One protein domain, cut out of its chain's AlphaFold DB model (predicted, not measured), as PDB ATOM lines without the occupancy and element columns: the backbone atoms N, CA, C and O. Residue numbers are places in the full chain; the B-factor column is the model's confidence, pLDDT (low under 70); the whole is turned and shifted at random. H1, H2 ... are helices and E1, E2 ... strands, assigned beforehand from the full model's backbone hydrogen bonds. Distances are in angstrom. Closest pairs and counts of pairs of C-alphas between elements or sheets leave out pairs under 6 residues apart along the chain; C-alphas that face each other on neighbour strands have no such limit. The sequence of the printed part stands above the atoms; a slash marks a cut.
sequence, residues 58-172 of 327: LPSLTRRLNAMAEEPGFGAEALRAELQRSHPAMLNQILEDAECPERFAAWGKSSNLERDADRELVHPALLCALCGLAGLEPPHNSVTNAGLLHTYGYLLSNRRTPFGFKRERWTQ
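What this domain is: This is residues 58 to 172 of the 327 residues of an uncharacterized protein of Verrucomicrobia bacterium (UniProt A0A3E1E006). A rounded cluster of crossed helices, with H5 and H6 in the core: the helical hairpin of H2 and H3 and one end of H1 pack on H5, and H6 crosses H5 steeply. A tiny sheet of two short strands, E1 and E2, sits where H6 begins, the short H4 and H7 lie toward the outside, and two long links, residues 112 to 123 and 156 to 167, reach out to 20 and 21 A from the mean of the C-alphas. The printed part has 115 residues, with seven named helices and two named strands in the order H1 H2 H3 H4 E1 H5 E2 H6 H7; the strands are antiparallel, and the class is mostly helix. The whole is compact, with a radius of gyration of the C-alphas of 13.2 A, and spans 34 by 31 by 31 A.

How they stand to each other: H1, residues 58 to 69, touches H5, residues 124 to 133, with residues 65 to 69 alone; their closest C-alphas, Ala 69 and Ala 125, are 5.5 A apart, and their lines are about perpendicular at 80 degrees. H5 is the hub, touching four other helices. H2, residues 76 to 86, touches it with 11 pairs of C-alphas within 8 A, the closest those of Ala 76 and Ala 129 at 4.1 A, about perpendicular at 84 degrees. H2 and H3, residues 88 to 98, form a helical hairpin: they touch, closest at the C-alphas of Leu 83 and Leu 91, 5.7 A, at a steep tilt of 39 degrees, opposite ways. H3 and H5 only just touch, with 3 pairs of C-alphas within 8 A, the closest those of Leu 95 and Leu 133 at 6.7 A. H4, residues 101 to 105, touches no helix, but it is near H6, residues 146 to 155, where the closest C-alphas, Phe 104 and Gly 147, are 6.2 A apart. E1, residues 109 to 111, is the antiparallel neighbour of E2, residues 143 to 145; N 110 and O 144 are within hydrogen-bond range at 2.9 A, as are N 144 and O 110 at 3.0 A. H5 and H6 touch, closest at the C-alphas of Leu 127 and Gly 153, 6.8 A, at a steep tilt of 68 degrees, only just short of about perpendicular, opposite ways. H7, residues 168 to 171, is close to H6 but not clearly touching, with the C-alphas of Leu 155 and Trp 170 closest at 7.3 A. Every O i to N i+4 pair is within hydrogen-bond range in H1, H2, H3, H4 and H5; in H6 it is 5 of 6, and H7 is too short for such a pair.

Where its parts are: H1 begins at C-alpha 58, (32.053, -27.948, 34.064), and is 15.8 A long. H2 and H3 are each 15.2 A from first to last C-alpha, and H4 is 6.2 A. E1 measures 7.0 A, H5 14.3 A, and E2 7.3 A. H5 begins at C-alpha 124, (20.133, -31.910, 46.936). H6 is 13.4 A long and H7 4.9 A, ending at C-alpha 171, (38.860, -34.512, 34.498).

The domain as a whole: The two C-alphas farthest apart are those of Glu 99 and Pro 162, 35.7 A. The printed part has no cut. The links E1 to H5 and H6 to H7 are long, 12 residues each. Within them are short antiparallel pairings, residues 113 to 114 with 119 to 120, and 160 to 161 with 164 to 165. The mean pLDDT of the printed part is 93.4; it is under 70 at residues 116 to 117 and 162 to 163.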
ATOM      1  N   LEU A  58      32.748 -27.297  32.956       88.88
ATOM      2  CA  LEU A  58      32.053 -27.948  34.064       88.88
ATOM      3  C   LEU A  58      31.864 -26.997  35.252       88.88
ATOM      4  O   LEU A  58      30.767 -26.977  35.793       88.88
ATOM      5  N   PRO A  59      32.833 -26.143  35.653       89.62
ATOM      6  CA  PRO A  59      32.590 -25.168  36.720       89.62
ATOM      7  C   PRO A  59      31.447 -24.191  36.413       89.62
ATOM      8  O   PRO A  59      30.668 -23.837  37.299       89.62
ATOM      9  N   SER A  60      31.318 -23.750  35.162       90.81
ATOM     10  CA  SER A  60      30.231 -22.866  34.735       90.81
ATOM     11  C   SER A  60      28.907 -23.613  34.616       90.81
ATOM     12  O   SER A  60      27.895 -23.072  35.052       90.81
ATOM     13  N   LEU A  61      28.907 -24.851  34.108       93.19
ATOM     14  CA  LEU A  61      27.721 -25.712  34.130       93.19
ATOM     15  C   LEU A  61      27.228 -25.921  35.561       93.19
ATOM     16  O   LEU A  61      26.074 -25.636  35.850       93.19
ATOM     17  N   THR A  62      28.100 -26.359  36.472       94.25
ATOM     18  CA  THR A  62      27.724 -26.624  37.861       94.25
ATOM     19  C   THR A  62      27.164 -25.378  38.540       94.25
ATOM     20  O   THR A  62      26.183 -25.474  39.263       94.25
ATOM     21  N   ARG A  63      27.752 -24.194  38.313       94.25
ATOM     22  CA  ARG A  63      27.203 -22.943  38.864       94.25
ATOM     23  C   ARG A  63      25.793 -22.658  38.349       94.25
ATOM     24  O   ARG A  63      24.941 -22.302  39.153       94.25
ATOM     25  N   ARG A  64      25.546 -22.833  37.044       95.19
ATOM     26  CA  ARG A  64      24.204 -22.656  36.469       95.19
ATOM     27  C   ARG A  64      23.215 -23.677  37.017       95.19
ATOM     28  O   ARG A  64      22.149 -23.279  37.454       95.19
ATOM     29  N   LEU A  65      23.583 -24.956  37.045       96.69
ATOM     30  CA  LEU A  65      22.722 -26.016  37.569       96.69
ATOM     31  C   LEU A  65      22.409 -25.822  39.051       96.69
ATOM     32  O   LEU A  65      21.273 -26.028  39.446       96.69
ATOM     33  N   ASN A  66      23.377 -25.381  39.857       95.69
ATOM     34  CA  ASN A  66      23.114 -25.042  41.252       95.69
ATOM     35  C   ASN A  66      22.130 -23.875  41.361       95.69
ATOM     36  O   ASN A  66      21.191 -23.985  42.127       95.69
ATOM     37  N   ALA A  67      22.302 -22.806  40.574       96.50
ATOM     38  CA  ALA A  67      21.355 -21.690  40.571       96.50
ATOM     39  C   ALA A  67      19.946 -22.131  40.142       96.50
ATOM     40  O   ALA A  67      18.972 -21.751  40.774       96.50
ATOM     41  N   MET A  68      19.837 -22.986  39.121       97.56
ATOM     42  CA  MET A  68      18.558 -23.580  38.719       97.56
ATOM     43  C   MET A  68      17.959 -24.453  39.825       97.56
ATOM     44  O   MET A  68      16.747 -24.490  39.970       97.56
ATOM     45  N   ALA A  69      18.791 -25.153  40.595       96.81
ATOM     46  CA  ALA A  69      18.354 -26.051  41.657       96.81
ATOM     47  C   ALA A  69      17.841 -25.331  42.917       96.81
ATOM     48  O   ALA A  69      17.227 -25.990  43.755       96.81
ATOM     49  N   GLU A  70      18.065 -24.018  43.036       96.56
ATOM     50  CA  GLU A  70      17.430 -23.158  44.046       96.56
ATOM     51  C   GLU A  70      15.979 -22.800  43.665       96.56
ATOM     52  O   GLU A  70      15.184 -22.422  44.527       96.56
ATOM     53  N   GLU A  71      15.611 -22.918  42.384       96.62
ATOM     54  CA  GLU A  71      14.282 -22.543  41.902       96.62
ATOM     55  C   GLU A  71      13.232 -23.621  42.237       96.62
ATOM     56  O   GLU A  71      13.458 -24.820  42.010       96.62
ATOM     57  N   PRO A  72      12.034 -23.230  42.716       94.50
ATOM     58  CA  PRO A  72      10.933 -24.160  42.923       94.50
ATOM     59  C   PRO A  72      10.578 -24.918  41.639       94.50
ATOM     60  O   PRO A  72      10.424 -24.333  40.570       94.50
ATOM     61  N   GLY A  73      10.404 -26.236  41.750       92.19
ATOM     62  CA  GLY A  73      10.048 -27.086  40.611       92.19
ATOM     63  C   GLY A  73      11.233 -27.539  39.755       92.19
ATOM     64  O   GLY A  73      11.022 -28.245  38.766       92.19
ATOM     65  N   PHE A  74      12.475 -27.210  40.131       97.75
ATOM     66  CA  PHE A  74      13.640 -27.847  39.529       97.75
ATOM     67  C   PHE A  74      13.596 -29.371  39.725       97.75
ATOM     68  O   PHE A  74      13.403 -29.874  40.832       97.75
ATOM     69  N   GLY A  75      13.802 -30.115  38.639       97.62
ATOM     70  CA  GLY A  75      13.711 -31.573  38.622       97.62
ATOM     71  C   GLY A  75      14.361 -32.183  37.383       97.62
ATOM     72  O   GLY A  75      15.083 -31.505  36.647       97.62
ATOM     73  N   ALA A  76      14.098 -33.472  37.148       97.88
ATOM     74  CA  ALA A  76      14.729 -34.243  36.077       97.88
ATOM     75  C   ALA A  76      14.536 -33.610  34.686       97.88
ATOM     76  O   ALA A  76      15.510 -33.472  33.956       97.88
ATOM     77  N   GLU A  77      13.337 -33.128  34.347       98.25
ATOM     78  CA  GLU A  77      13.073 -32.495  33.043       98.25
ATOM     79  C   GLU A  77      13.830 -31.171  32.847       98.25
ATOM     80  O   GLU A  77      14.391 -30.921  31.779       98.25
ATOM     81  N   ALA A  78      13.927 -30.337  33.888       98.12
ATOM     82  CA  ALA A  78      14.708 -29.100  33.829       98.12
ATOM     83  C   ALA A  78      16.206 -29.394  33.647       98.12
ATOM     84  O   ALA A  78      16.883 -28.755  32.836       98.12
ATOM     85  N   LEU A  79      16.718 -30.403  34.363       98.44
ATOM     86  CA  LEU A  79      18.088 -30.882  34.199       98.44
ATOM     87  C   LEU A  79      18.313 -31.464  32.795       98.44
ATOM     88  O   LEU A  79      19.320 -31.139  32.163       98.44
ATOM     89  N   ARG A  80      17.373 -32.268  32.283       98.56
ATOM     90  CA  ARG A  80      17.402 -32.835  30.928       98.56
ATOM     91  C   ARG A  80      17.538 -31.736  29.889       98.56
ATOM     92  O   ARG A  80      18.431 -31.812  29.051       98.56
ATOM     93  N   ALA A  81      16.692 -30.712  29.961       98.12
ATOM     94  CA  ALA A  81      16.696 -29.603  29.014       98.12
ATOM     95  C   ALA A  81      18.039 -28.848  29.018       98.12
ATOM     96  O   ALA A  81      18.607 -28.589  27.954       98.12
ATOM     97  N   GLU A  82      18.596 -28.542  30.195       97.31
ATOM     98  CA  GLU A  82      19.888 -27.844  30.284       97.31
ATOM     99  C   GLU A  82      21.058 -28.713  29.801       97.31
ATOM    100  O   GLU A  82      21.937 -28.214  29.085       97.31
ATOM    101  N   LEU A  83      21.087 -30.005  30.144       96.94
ATOM    102  CA  LEU A  83      22.131 -30.913  29.666       96.94
ATOM    103  C   LEU A  83      22.006 -31.168  28.163       96.94
ATOM    104  O   LEU A  83      23.015 -31.109  27.472       96.94
ATOM    105  N   GLN A  84      20.800 -31.350  27.622       97.31
ATOM    106  CA  GLN A  84      20.578 -31.498  26.180       97.31
ATOM    107  C   GLN A  84      21.128 -30.297  25.403       97.31
ATOM    108  O   GLN A  84      21.749 -30.458  24.353       97.31
ATOM    109  N   ARG A  85      20.910 -29.089  25.931       95.75
ATOM    110  CA  ARG A  85      21.342 -27.834  25.313       95.75
ATOM    111  C   ARG A  85      22.850 -27.612  25.404       95.75
ATOM    112  O   ARG A  85      23.433 -27.046  24.487       95.75
ATOM    113  N   SER A  86      23.468 -27.965  26.532       94.56
ATOM    114  CA  SER A  86      24.838 -27.531  26.843       94.56
ATOM    115  C   SER A  86      25.873 -28.654  26.913       94.56
ATOM    116  O   SER A  86      27.048 -28.394  26.675       94.56
ATOM    117  N   HIS A  87      25.463 -29.871  27.266       94.94
ATOM    118  CA  HIS A  87      26.323 -31.035  27.507       94.94
ATOM    119  C   HIS A  87      25.629 -32.342  27.058       94.94
ATOM    120  O   HIS A  87      25.476 -33.263  27.868       94.94
ATOM    121  N   PRO A  88      25.200 -32.461  25.782       96.00
ATOM    122  CA  PRO A  88      24.394 -33.595  25.322       96.00
ATOM    123  C   PRO A  88      25.108 -34.939  25.499       96.00
ATOM    124  O   PRO A  88      24.472 -35.932  25.832       96.00
ATOM    125  N   ALA A  89      26.439 -34.973  25.387       95.00
ATOM    126  CA  ALA A  89      27.218 -36.183  25.640       95.00
ATOM    127  C   ALA A  89      27.117 -36.680  27.096       95.00
ATOM    128  O   ALA A  89      27.164 -37.882  27.329       95.00
ATOM    129  N   MET A  90      26.975 -35.789  28.085       96.19
ATOM    130  CA  MET A  90      26.754 -36.198  29.479       96.19
ATOM    131  C   MET A  90      25.333 -36.729  29.669       96.19
ATOM    132  O   MET A  90      25.154 -37.743  30.335       96.19
ATOM    133  N   LEU A  91      24.337 -36.070  29.066       98.00
ATOM    134  CA  LEU A  91      22.952 -36.541  29.107       98.00
ATOM    135  C   LEU A  91      22.829 -37.941  28.500       98.00
ATOM    136  O   LEU A  91      22.268 -38.824  29.138       98.00
ATOM    137  N   ASN A  92      23.396 -38.151  27.310       98.00
ATOM    138  CA  ASN A  92      23.350 -39.437  26.621       98.00
ATOM    139  C   ASN A  92      23.963 -40.558  27.463       98.00
ATOM    140  O   ASN A  92      23.389 -41.634  27.520       98.00
ATOM    141  N   GLN A  93      25.074 -40.295  28.163       98.00
ATOM    142  CA  GLN A  93      25.662 -41.278  29.072       98.00
ATOM    143  C   GLN A  93      24.718 -41.648  30.223       98.00
ATOM    144  O   GLN A  93      24.528 -42.825  30.490       98.00
ATOM    145  N   ILE A  94      24.104 -40.655  30.883       98.44
ATOM    146  CA  ILE A  94      23.175 -40.904  31.998       98.44
ATOM    147  C   ILE A  94      21.971 -41.724  31.523       98.44
ATOM    148  O   ILE A  94      21.568 -42.657  32.210       98.44
ATOM    149  N   LEU A  95      21.415 -41.384  30.356       98.38
ATOM    150  CA  LEU A  95      20.288 -42.111  29.774       98.38
ATOM    151  C   LEU A  95      20.691 -43.529  29.357       98.38
ATOM    152  O   LEU A  95      19.968 -44.465  29.658       98.38
ATOM    153  N   GLU A  96      21.854 -43.713  28.729       98.12
ATOM    154  CA  GLU A  96      22.356 -45.044  28.370       98.12
ATOM    155  C   GLU A  96      22.574 -45.924  29.610       98.12
ATOM    156  O   GLU A  96      22.227 -47.102  29.600       98.12
ATOM    157  N   ASP A  97      23.112 -45.368  30.697       98.44
ATOM    158  CA  ASP A  97      23.261 -46.110  31.950       98.44
ATOM    159  C   ASP A  97      21.921 -46.428  32.622       98.44
ATOM    160  O   ASP A  97      21.815 -47.454  33.294       98.44
ATOM    161  N   ALA A  98      20.898 -45.585  32.440       98.00
ATOM    162  CA  ALA A  98      19.548 -45.841  32.944       98.00
ATOM    163  C   ALA A  98      18.900 -47.065  32.272       98.00
ATOM    164  O   ALA A  98      18.161 -47.800  32.924       98.00
ATOM    165  N   GLU A  99      19.228 -47.325  31.001       97.75
ATOM    166  CA  GLU A  99      18.779 -48.517  30.265       97.75
ATOM    167  C   GLU A  99      19.502 -49.810  30.701       97.75
ATOM    168  O   GLU A  99      19.118 -50.906  30.291       97.75
ATOM    169  N   CYS A 100      20.523 -49.707  31.562       95.75
ATOM    170  CA  CYS A 100      21.326 -50.822  32.074       95.75
ATOM    171  C   CYS A 100      21.315 -50.870  33.622       95.75
ATOM    172  O   CYS A 100      22.332 -50.556  34.260       95.75
ATOM    173  N   PRO A 101      20.199 -51.265  34.274       93.56
ATOM    174  CA  PRO A 101      20.054 -51.226  35.735       93.56
ATOM    175  C   PRO A 101      21.142 -51.986  36.508       93.56
ATOM    176  O   PRO A 101      21.499 -51.612  37.630       93.56
ATOM    177  N   GLU A 102      21.710 -53.036  35.915       94.75
ATOM    178  CA  GLU A 102      22.816 -53.817  36.467       94.75
ATOM    179  C   GLU A 102      24.078 -52.980  36.707       94.75
ATOM    180  O   GLU A 102      24.808 -53.241  37.669       94.75
ATOM    181  N   ARG A 103      24.305 -51.926  35.905       95.06
ATOM    182  CA  ARG A 103      25.421 -50.994  36.112       95.06
ATOM    183  C   ARG A 103      25.270 -50.291  37.442       95.06
ATOM    184  O   ARG A 103      26.220 -50.283  38.211       95.06
ATOM    185  N   PHE A 104      24.090 -49.763  37.764       98.00
ATOM    186  CA  PHE A 104      23.848 -49.135  39.063       98.00
ATOM    187  C   PHE A 104      23.781 -50.153  40.205       98.00
ATOM    188  O   PHE A 104      24.250 -49.847  41.303       98.00
ATOM    189  N   ALA A 105      23.256 -51.359  39.967       97.25
ATOM    190  CA  ALA A 105      23.171 -52.420  40.973       97.25
ATOM    191  C   ALA A 105      24.550 -52.922  41.446       97.25
ATOM    192  O   ALA A 105      24.693 -53.341  42.598       97.25
ATOM    193  N   ALA A 106      25.579 -52.817  40.596       97.12
ATOM    194  CA  ALA A 106      26.967 -53.109  40.959       97.12
ATOM    195  C   ALA A 106      27.543 -52.146  42.018       97.12
ATOM    196  O   ALA A 106      28.590 -52.423  42.608       97.12
ATOM    197  N   TRP A 107      26.876 -51.018  42.278       98.56
ATOM    198  CA  TRP A 107      27.319 -50.005  43.228       98.56
ATOM    199  C   TRP A 107      26.481 -50.004  44.498       98.56
ATOM    200  O   TRP A 107      25.261 -50.160  44.486       98.56
ATOM    201  N   GLY A 108      27.166 -49.766  45.612       98.19
ATOM    202  CA  GLY A 108      26.547 -49.605  46.914       98.19
ATOM    203  C   GLY A 108      25.899 -48.236  47.061       98.19
ATOM    204  O   GLY A 108      25.530 -47.563  46.095       98.19
ATOM    205  N   LYS A 109      25.774 -47.791  48.307       98.12
ATOM    206  CA  LYS A 109      25.248 -46.470  48.626       98.12
ATOM    207  C   LYS A 109      26.357 -45.562  49.144       98.12
ATOM    208  O   LYS A 109      27.252 -46.014  49.859       98.12
ATOM    209  N   SER A 110      26.266 -44.281  48.806       97.56
ATOM    210  CA  SER A 110      27.164 -43.248  49.313       97.56
ATOM    211  C   SER A 110      26.394 -42.045  49.835       97.56
ATOM    212  O   SER A 110      25.361 -41.658  49.287       97.56
ATOM    213  N   SER A 111      26.931 -41.440  50.891       95.62
ATOM    214  CA  SER A 111      26.464 -40.183  51.457       95.62
ATOM    215  C   SER A 111      26.951 -38.993  50.632       95.62
ATOM    216  O   SER A 111      28.142 -38.848  50.335       95.62
ATOM    217  N   ASN A 112      26.019 -38.101  50.317       95.44
ATOM    218  CA  ASN A 112      26.246 -36.793  49.723       95.44
ATOM    219  C   ASN A 112      26.846 -35.790  50.725       95.44
ATOM    220  O   ASN A 112      27.127 -34.661  50.342       95.44
ATOM    221  N   LEU A 113      27.062 -36.164  51.987       91.75
ATOM    222  CA  LEU A 113      27.679 -35.297  52.989       91.75
ATOM    223  C   LEU A 113      29.200 -35.480  53.026       91.75
ATOM    224  O   LEU A 113      29.720 -36.597  53.004       91.75
ATOM    225  N   GLU A 114      29.934 -34.376  53.117       83.00
ATOM    226  CA  GLU A 114      31.355 -34.386  53.464       83.00
ATOM    227  C   GLU A 114      31.501 -34.471  54.989       83.00
ATOM    228  O   GLU A 114      31.052 -33.578  55.710       83.00
ATOM    229  N   ARG A 115      32.137 -35.545  55.478       72.00
ATOM    230  CA  ARG A 115      32.146 -35.922  56.906       72.00
ATOM    231  C   ARG A 115      32.729 -34.831  57.812       72.00
ATOM    232  O   ARG A 115      32.269 -34.672  58.933       72.00
ATOM    233  N   ASP A 116      33.705 -34.076  57.316       68.75
ATOM    234  CA  ASP A 116      34.413 -33.067  58.113       68.75
ATOM    235  C   ASP A 116      33.733 -31.688  58.097       68.75
ATOM    236  O   ASP A 116      34.162 -30.782  58.809       68.75
ATOM    237  N   ALA A 117      32.710 -31.492  57.260       67.69
ATOM    238  CA  ALA A 117      32.138 -30.170  57.008       67.69
ATOM    239  C   ALA A 117      30.613 -30.098  57.147       67.69
ATOM    240  O   ALA A 117      30.084 -29.001  56.988       67.69
ATOM    241  N   ASP A 118      29.940 -31.232  57.379       73.94
ATOM    242  CA  ASP A 118      28.473 -31.374  57.385       73.94
ATOM    243  C   ASP A 118      27.806 -30.612  56.227       73.94
ATOM    244  O   ASP A 118      26.865 -29.835  56.368       73.94
ATOM    245  N   ARG A 119      28.418 -30.745  55.048       83.88
ATOM    246  CA  ARG A 119      28.041 -30.017  53.839       83.88
ATOM    247  C   ARG A 119      27.873 -30.975  52.693       83.88
ATOM    248  O   ARG A 119      28.653 -31.909  52.516       83.88
ATOM    249  N   GLU A 120      26.906 -30.654  51.859       90.94
ATOM    250  CA  GLU A 120      26.598 -31.436  50.680       90.94
ATOM    251  C   GLU A 120      27.669 -31.264  49.599       90.94
ATOM    252  O   GLU A 120      28.142 -30.153  49.299       90.94
ATOM    253  N   LEU A 121      28.040 -32.394  49.002       92.19
ATOM    254  CA  LEU A 121      28.947 -32.490  47.869       92.19
ATOM    255  C   LEU A 121      28.273 -31.998  46.588       92.19
ATOM    256  O   LEU A 121      28.901 -31.281  45.804       92.19
ATOM    257  N   VAL A 122      27.010 -32.369  46.398       95.19
ATOM    258  CA  VAL A 122      26.142 -31.992  45.278       95.19
ATOM    259  C   VAL A 122      24.869 -31.375  45.844       95.19
ATOM    260  O   VAL A 122      24.360 -31.858  46.850       95.19
ATOM    261  N   HIS A 123      24.344 -30.326  45.210       95.56
ATOM    262  CA  HIS A 123      23.090 -29.712  45.650       95.56
ATOM    263  C   HIS A 123      21.952 -30.764  45.703       95.56
ATOM    264  O   HIS A 123      21.826 -31.531  44.744       95.56
ATOM    265  N   PRO A 124      21.110 -30.832  46.753       96.38
ATOM    266  CA  PRO A 124      20.133 -31.910  46.936       96.38
ATOM    267  C   PRO A 124      19.129 -32.025  45.797       96.38
ATOM    268  O   PRO A 124      18.913 -33.122  45.285       96.38
ATOM    269  N   ALA A 125      18.572 -30.900  45.341       97.62
ATOM    270  CA  ALA A 125      17.638 -30.897  44.216       97.62
ATOM    271  C   ALA A 125      18.316 -31.327  42.899       97.62
ATOM    272  O   ALA A 125      17.714 -32.037  42.097       97.62
ATOM    273  N   LEU A 126      19.604 -31.000  42.716       97.88
ATOM    274  CA  LEU A 126      20.396 -31.481  41.580       97.88
ATOM    275  C   LEU A 126      20.637 -32.988  41.656       97.88
ATOM    276  O   LEU A 126      20.494 -33.685  40.655       97.88
ATOM    277  N   LEU A 127      20.963 -33.505  42.839       98.12
ATOM    278  CA  LEU A 127      21.156 -34.935  43.040       98.12
ATOM    279  C   LEU A 127      19.849 -35.719  42.857       98.12
ATOM    280  O   LEU A 127      19.868 -36.792  42.261       98.12
ATOM    281  N   CYS A 128      18.724 -35.174  43.320       98.38
ATOM    282  CA  CYS A 128      17.393 -35.736  43.095       98.38
ATOM    283  C   CYS A 128      17.057 -35.787  41.596       98.38
ATOM    284  O   CYS A 128      16.686 -36.841  41.083       98.38
ATOM    285  N   ALA A 129      17.291 -34.692  40.864       98.62
ATOM    286  CA  ALA A 129      17.102 -34.644  39.416       98.62
ATOM    287  C   ALA A 129      18.005 -35.644  38.666       98.62
ATOM    288  O   ALA A 129      17.539 -36.299  37.736       98.62
ATOM    289  N   LEU A 130      19.267 -35.807  39.087       98.56
ATOM    290  CA  LEU A 130      20.173 -36.827  38.542       98.56
ATOM    291  C   LEU A 130      19.650 -38.249  38.777       98.56
ATOM    292  O   LEU A 130      19.717 -39.061  37.862       98.56
ATOM    293  N   CYS A 131      19.129 -38.546  39.975       98.56
ATOM    294  CA  CYS A 131      18.515 -39.848  40.256       98.56
ATOM    295  C   CYS A 131      17.322 -40.089  39.324       98.56
ATOM    296  O   CYS A 131      17.256 -41.137  38.693       98.56
ATOM    297  N   GLY A 132      16.455 -39.083  39.152       98.44
ATOM    298  CA  GLY A 132      15.313 -39.162  38.238       98.44
ATOM    299  C   GLY A 132      15.711 -39.429  36.782       98.44
ATOM    300  O   GLY A 132      15.095 -40.270  36.136       98.44
ATOM    301  N   LEU A 133      16.767 -38.783  36.273       98.38
ATOM    302  CA  LEU A 133      17.286 -39.069  34.925       98.38
ATOM    303  C   LEU A 133      17.877 -40.472  34.786       98.38
ATOM    304  O   LEU A 133      17.794 -41.058  33.713       98.38
ATOM    305  N   ALA A 134      18.481 -40.987  35.853       98.31
ATOM    306  CA  ALA A 134      19.094 -42.308  35.888       98.31
ATOM    307  C   ALA A 134      18.092 -43.443  36.180       98.31
ATOM    308  O   ALA A 134      18.512 -44.584  36.350       98.31
ATOM    309  N   GLY A 135      16.793 -43.142  36.312       97.69
ATOM    310  CA  GLY A 135      15.782 -44.131  36.700       97.69
ATOM    311  C   GLY A 135      15.969 -44.675  38.123       97.69
ATOM    312  O   GLY A 135      15.579 -45.801  38.416       97.69
ATOM    313  N   LEU A 136      16.603 -43.900  39.006       98.31
ATOM    314  CA  LEU A 136      16.889 -44.276  40.388       98.31
ATOM    315  C   LEU A 136      15.952 -43.568  41.365       98.31
ATOM    316  O   LEU A 136      15.556 -42.420  41.166       98.31
ATOM    317  N   GLU A 137      15.703 -44.235  42.490       97.44
ATOM    318  CA  GLU A 137      15.023 -43.632  43.634       97.44
ATOM    319  C   GLU A 137      15.735 -42.353  44.109       97.44
ATOM    320  O   GLU A 137      16.976 -42.291  44.102       97.44
ATOM    321  N   PRO A 138      14.979 -41.337  44.566       97.50
ATOM    322  CA  PRO A 138      15.558 -40.110  45.084       97.50
ATOM    323  C   PRO A 138      16.442 -40.385  46.314       97.50
ATOM    324  O   PRO A 138      16.241 -41.371  47.031       97.50
ATOM    325  N   PRO A 139      17.428 -39.512  46.602       97.25
ATOM    326  CA  PRO A 139      18.272 -39.670  47.779       97.25
ATOM    327  C   PRO A 139      17.443 -39.705  49.069       97.25
ATOM    328  O   PRO A 139      16.593 -38.846  49.291       97.25
ATOM    329  N   HIS A 140      17.745 -40.650  49.955       95.94
ATOM    330  CA  HIS A 140      17.117 -40.766  51.271       95.94
ATOM    331  C   HIS A 140      18.153 -40.457  52.352       95.94
ATOM    332  O   HIS A 140      19.217 -41.073  52.367       95.94
ATOM    333  N   ASN A 141      17.876 -39.502  53.246       93.06
ATOM    334  CA  ASN A 141      18.830 -39.026  54.264       93.06
ATOM    335  C   ASN A 141      20.210 -38.680  53.675       93.06
ATOM    336  O   ASN A 141      21.247 -39.105  54.184       93.06
ATOM    337  N   SER A 142      20.219 -37.958  52.549       94.50
ATOM    338  CA  SER A 142      21.432 -37.604  51.798       94.50
ATOM    339  C   SER A 142      22.237 -38.801  51.277       94.50
ATOM    340  O   SER A 142      23.373 -38.628  50.847       94.50
ATOM    341  N   VAL A 143      21.676 -40.010  51.265       96.88
ATOM    342  CA  VAL A 143      22.309 -41.222  50.738       96.88
ATOM    343  C   VAL A 143      21.684 -41.595  49.394       96.88
ATOM    344  O   VAL A 143      20.465 -41.646  49.258       96.88
ATOM    345  N   THR A 144      22.519 -41.890  48.398       98.06
ATOM    346  CA  THR A 144      22.084 -42.333  47.060       98.06
ATOM    347  C   THR A 144      23.009 -43.423  46.501       98.06
ATOM    348  O   THR A 144      23.906 -43.897  47.199       98.06
ATOM    349  N   ASN A 145      22.781 -43.869  45.264       98.62
ATOM    350  CA  ASN A 145      23.653 -44.801  44.552       98.62
ATOM    351  C   ASN A 145      25.090 -44.251  44.448       98.62
ATOM    352  O   ASN A 145      25.312 -43.121  44.005       98.62
ATOM    353  N   ALA A 146      26.069 -45.059  44.860       98.50
ATOM    354  CA  ALA A 146      27.470 -44.661  44.888       98.50
ATOM    355  C   ALA A 146      28.030 -44.408  43.481       98.50
ATOM    356  O   ALA A 146      28.750 -43.432  43.296       98.50
ATOM    357  N   GLY A 147      27.650 -45.210  42.486       98.38
ATOM    358  CA  GLY A 147      28.062 -45.029  41.094       98.38
ATOM    359  C   GLY A 147      27.609 -43.683  40.542       98.38
ATOM    360  O   GLY A 147      28.445 -42.906  40.078       98.38
ATOM    361  N   LEU A 148      26.320 -43.350  40.690       98.62
ATOM    362  CA  LEU A 148      25.761 -42.055  40.279       98.62
ATOM    363  C   LEU A 148      26.482 -40.882  40.961       98.62
ATOM    364  O   LEU A 148      26.928 -39.943  40.297       98.62
ATOM    365  N   LEU A 149      26.606 -40.926  42.294       98.00
ATOM    366  CA  LEU A 149      27.209 -39.834  43.058       98.00
ATOM    367  C   LEU A 149      28.691 -39.662  42.711       98.00
ATOM    368  O   LEU A 149      29.134 -38.542  42.463       98.00
ATOM    369  N   HIS A 150      29.459 -40.753  42.690       97.12
ATOM    370  CA  HIS A 150      30.904 -40.700  42.495       97.12
ATOM    371  C   HIS A 150      31.304 -40.414  41.049       97.12
ATOM    372  O   HIS A 150      32.435 -39.981  40.856       97.12
ATOM    373  N   THR A 151      30.419 -40.600  40.064       97.81
ATOM    374  CA  THR A 151      30.646 -40.225  38.657       97.81
ATOM    375  C   THR A 151      29.985 -38.878  38.340       97.81
ATOM    376  O   THR A 151      30.595 -37.828  38.566       97.81
ATOM    377  N   TYR A 152      28.736 -38.882  37.875       97.94
ATOM    378  CA  TYR A 152      27.993 -37.701  37.431       97.94
ATOM    379  C   TYR A 152      27.830 -36.656  38.535       97.94
ATOM    380  O   TYR A 152      28.060 -35.469  38.293       97.94
ATOM    381  N   GLY A 153      27.536 -37.082  39.766       97.19
ATOM    382  CA  GLY A 153      27.454 -36.171  40.907       97.19
ATOM    383  C   GLY A 153      28.763 -35.407  41.132       97.19
ATOM    384  O   GLY A 153      28.769 -34.184  41.265       97.19
ATOM    385  N   TYR A 154      29.903 -36.097  41.107       95.31
ATOM    386  CA  TYR A 154      31.210 -35.476  41.331       95.31
ATOM    387  C   TYR A 154      31.653 -34.574  40.179       95.31
ATOM    388  O   TYR A 154      32.256 -33.533  40.450       95.31
ATOM    389  N   LEU A 155      31.332 -34.909  38.922       95.44
ATOM    390  CA  LEU A 155      31.536 -34.004  37.781       95.44
ATOM    391  C   LEU A 155      30.797 -32.673  37.976       95.44
ATOM    392  O   LEU A 155      31.322 -31.612  37.622       95.44
ATOM    393  N   LEU A 156      29.618 -32.735  38.598       94.69
ATOM    394  CA  LEU A 156      28.761 -31.599  38.918       94.69
ATOM    395  C   LEU A 156      28.945 -31.085  40.358       94.69
ATOM    396  O   LEU A 156      28.075 -30.402  40.886       94.69
ATOM    397  N   SER A 157      30.085 -31.354  41.003       90.81
ATOM    398  CA  SER A 157      30.386 -30.838  42.344       90.81
ATOM    399  C   SER A 157      31.347 -29.647  42.307       90.81
ATOM    400  O   SER A 157      32.502 -29.765  41.893       90.81
ATOM    401  N   ASN A 158      30.916 -28.489  42.825       82.12
ATOM    402  CA  ASN A 158      31.745 -27.286  43.033       82.12
ATOM    403  C   ASN A 158      32.575 -27.305  44.326       82.12
ATOM    404  O   ASN A 158      33.248 -26.323  44.638       82.12
ATOM    405  N   ARG A 159      32.559 -28.403  45.088       79.69
ATOM    406  CA  ARG A 159      33.237 -28.457  46.383       79.69
ATOM    407  C   ARG A 159      34.721 -28.789  46.229       79.69
ATOM    408  O   ARG A 159      35.097 -29.830  45.686       79.69
ATOM    409  N   ARG A 160      35.563 -27.903  46.764       79.31
ATOM    410  CA  ARG A 160      36.980 -28.171  47.013       79.31
ATOM    411  C   ARG A 160      37.113 -28.853  48.372       79.31
ATOM    412  O   ARG A 160      36.614 -28.336  49.366       79.31
ATOM    413  N   THR A 161      37.792 -29.990  48.407       71.50
ATOM    414  CA  THR A 161      38.144 -30.706  49.643       71.50
ATOM    415  C   THR A 161      39.627 -30.493  49.961       71.50
ATOM    416  O   THR A 161      40.367 -30.014  49.090       71.50
ATOM    417  N   PRO A 162      40.119 -30.898  51.148       67.19
ATOM    418  CA  PRO A 162      41.560 -30.944  51.420       67.19
ATOM    419  C   PRO A 162      42.358 -31.778  50.401       67.19
ATOM    420  O   PRO A 162      43.563 -31.595  50.261       67.19
ATOM    421  N   PHE A 163      41.687 -32.666  49.660       64.50
ATOM    422  CA  PHE A 163      42.276 -33.546  48.651       64.50
ATOM    423  C   PHE A 163      42.078 -33.056  47.204       64.50
ATOM    424  O   PHE A 163      42.301 -33.828  46.276       64.50
ATOM    425  N   GLY A 164      41.654 -31.802  47.004       73.81
ATOM    426  CA  GLY A 164      41.320 -31.248  45.687       73.81
ATOM    427  C   GLY A 164      39.819 -31.277  45.394       73.81
ATOM    428  O   GLY A 164      38.995 -31.517  46.287       73.81
ATOM    429  N   PHE A 165      39.439 -30.987  44.152       82.38
ATOM    430  CA  PHE A 165      38.040 -31.089  43.736       82.38
ATOM    431  C   PHE A 165      37.687 -32.547  43.454       82.38
ATOM    432  O   PHE A 165      38.427 -33.250  42.771       82.38
ATOM    433  N   LYS A 166      36.512 -33.005  43.899       85.56
ATOM    434  CA  LYS A 166      36.073 -34.385  43.622       85.56
ATOM    435  C   LYS A 166      36.018 -34.684  42.112       85.56
ATOM    436  O   LYS A 166      36.369 -35.788  41.709       85.56
ATOM    437  N   ARG A 167      35.677 -33.684  41.283       89.12
ATOM    438  CA  ARG A 167      35.660 -33.790  39.811       89.12
ATOM    439  C   ARG A 167      37.020 -34.118  39.187       89.12
ATOM    440  O   ARG A 167      37.058 -34.728  38.126       89.12
ATOM    441  N   GLU A 168      38.129 -33.747  39.837       87.25
ATOM    442  CA  GLU A 168      39.487 -33.970  39.308       87.25
ATOM    443  C   GLU A 168      39.819 -35.455  39.154       87.25
ATOM    444  O   GLU A 168      40.736 -35.803  38.413       87.25
ATOM    445  N   ARG A 169      39.039 -36.334  39.796       89.75
ATOM    446  CA  ARG A 169      39.097 -37.787  39.600       89.75
ATOM    447  C   ARG A 169      38.831 -38.203  38.154       89.75
ATOM    448  O   ARG A 169      39.400 -39.196  37.721       89.75
ATOM    449  N   TRP A 170      37.999 -37.441  37.443       93.56
ATOM    450  CA  TRP A 170      37.531 -37.761  36.092       93.56
ATOM    451  C   TRP A 170      37.969 -36.733  35.058       93.56
ATOM    452  O   TRP A 170      37.964 -37.024  33.878       93.56
ATOM    453  N   THR A 171      38.370 -35.523  35.454       91.31
ATOM    454  CA  THR A 171      38.860 -34.512  34.498       91.31
ATOM    455  C   THR A 171      40.368 -34.592  34.258       91.31
ATOM    456  O   THR A 171      40.919 -33.750  33.553       91.31
ATOM    457  N   GLN A 172      41.061 -35.549  34.879       89.19
ATOM    458  CA  GLN A 172      42.491 -35.768  34.690       89.19
ATOM    459  C   GLN A 172      42.758 -37.242  34.370       89.19
ATOM    460  O   GLN A 172      42.231 -38.112  35.066       89.19
TER     461      GLN A 172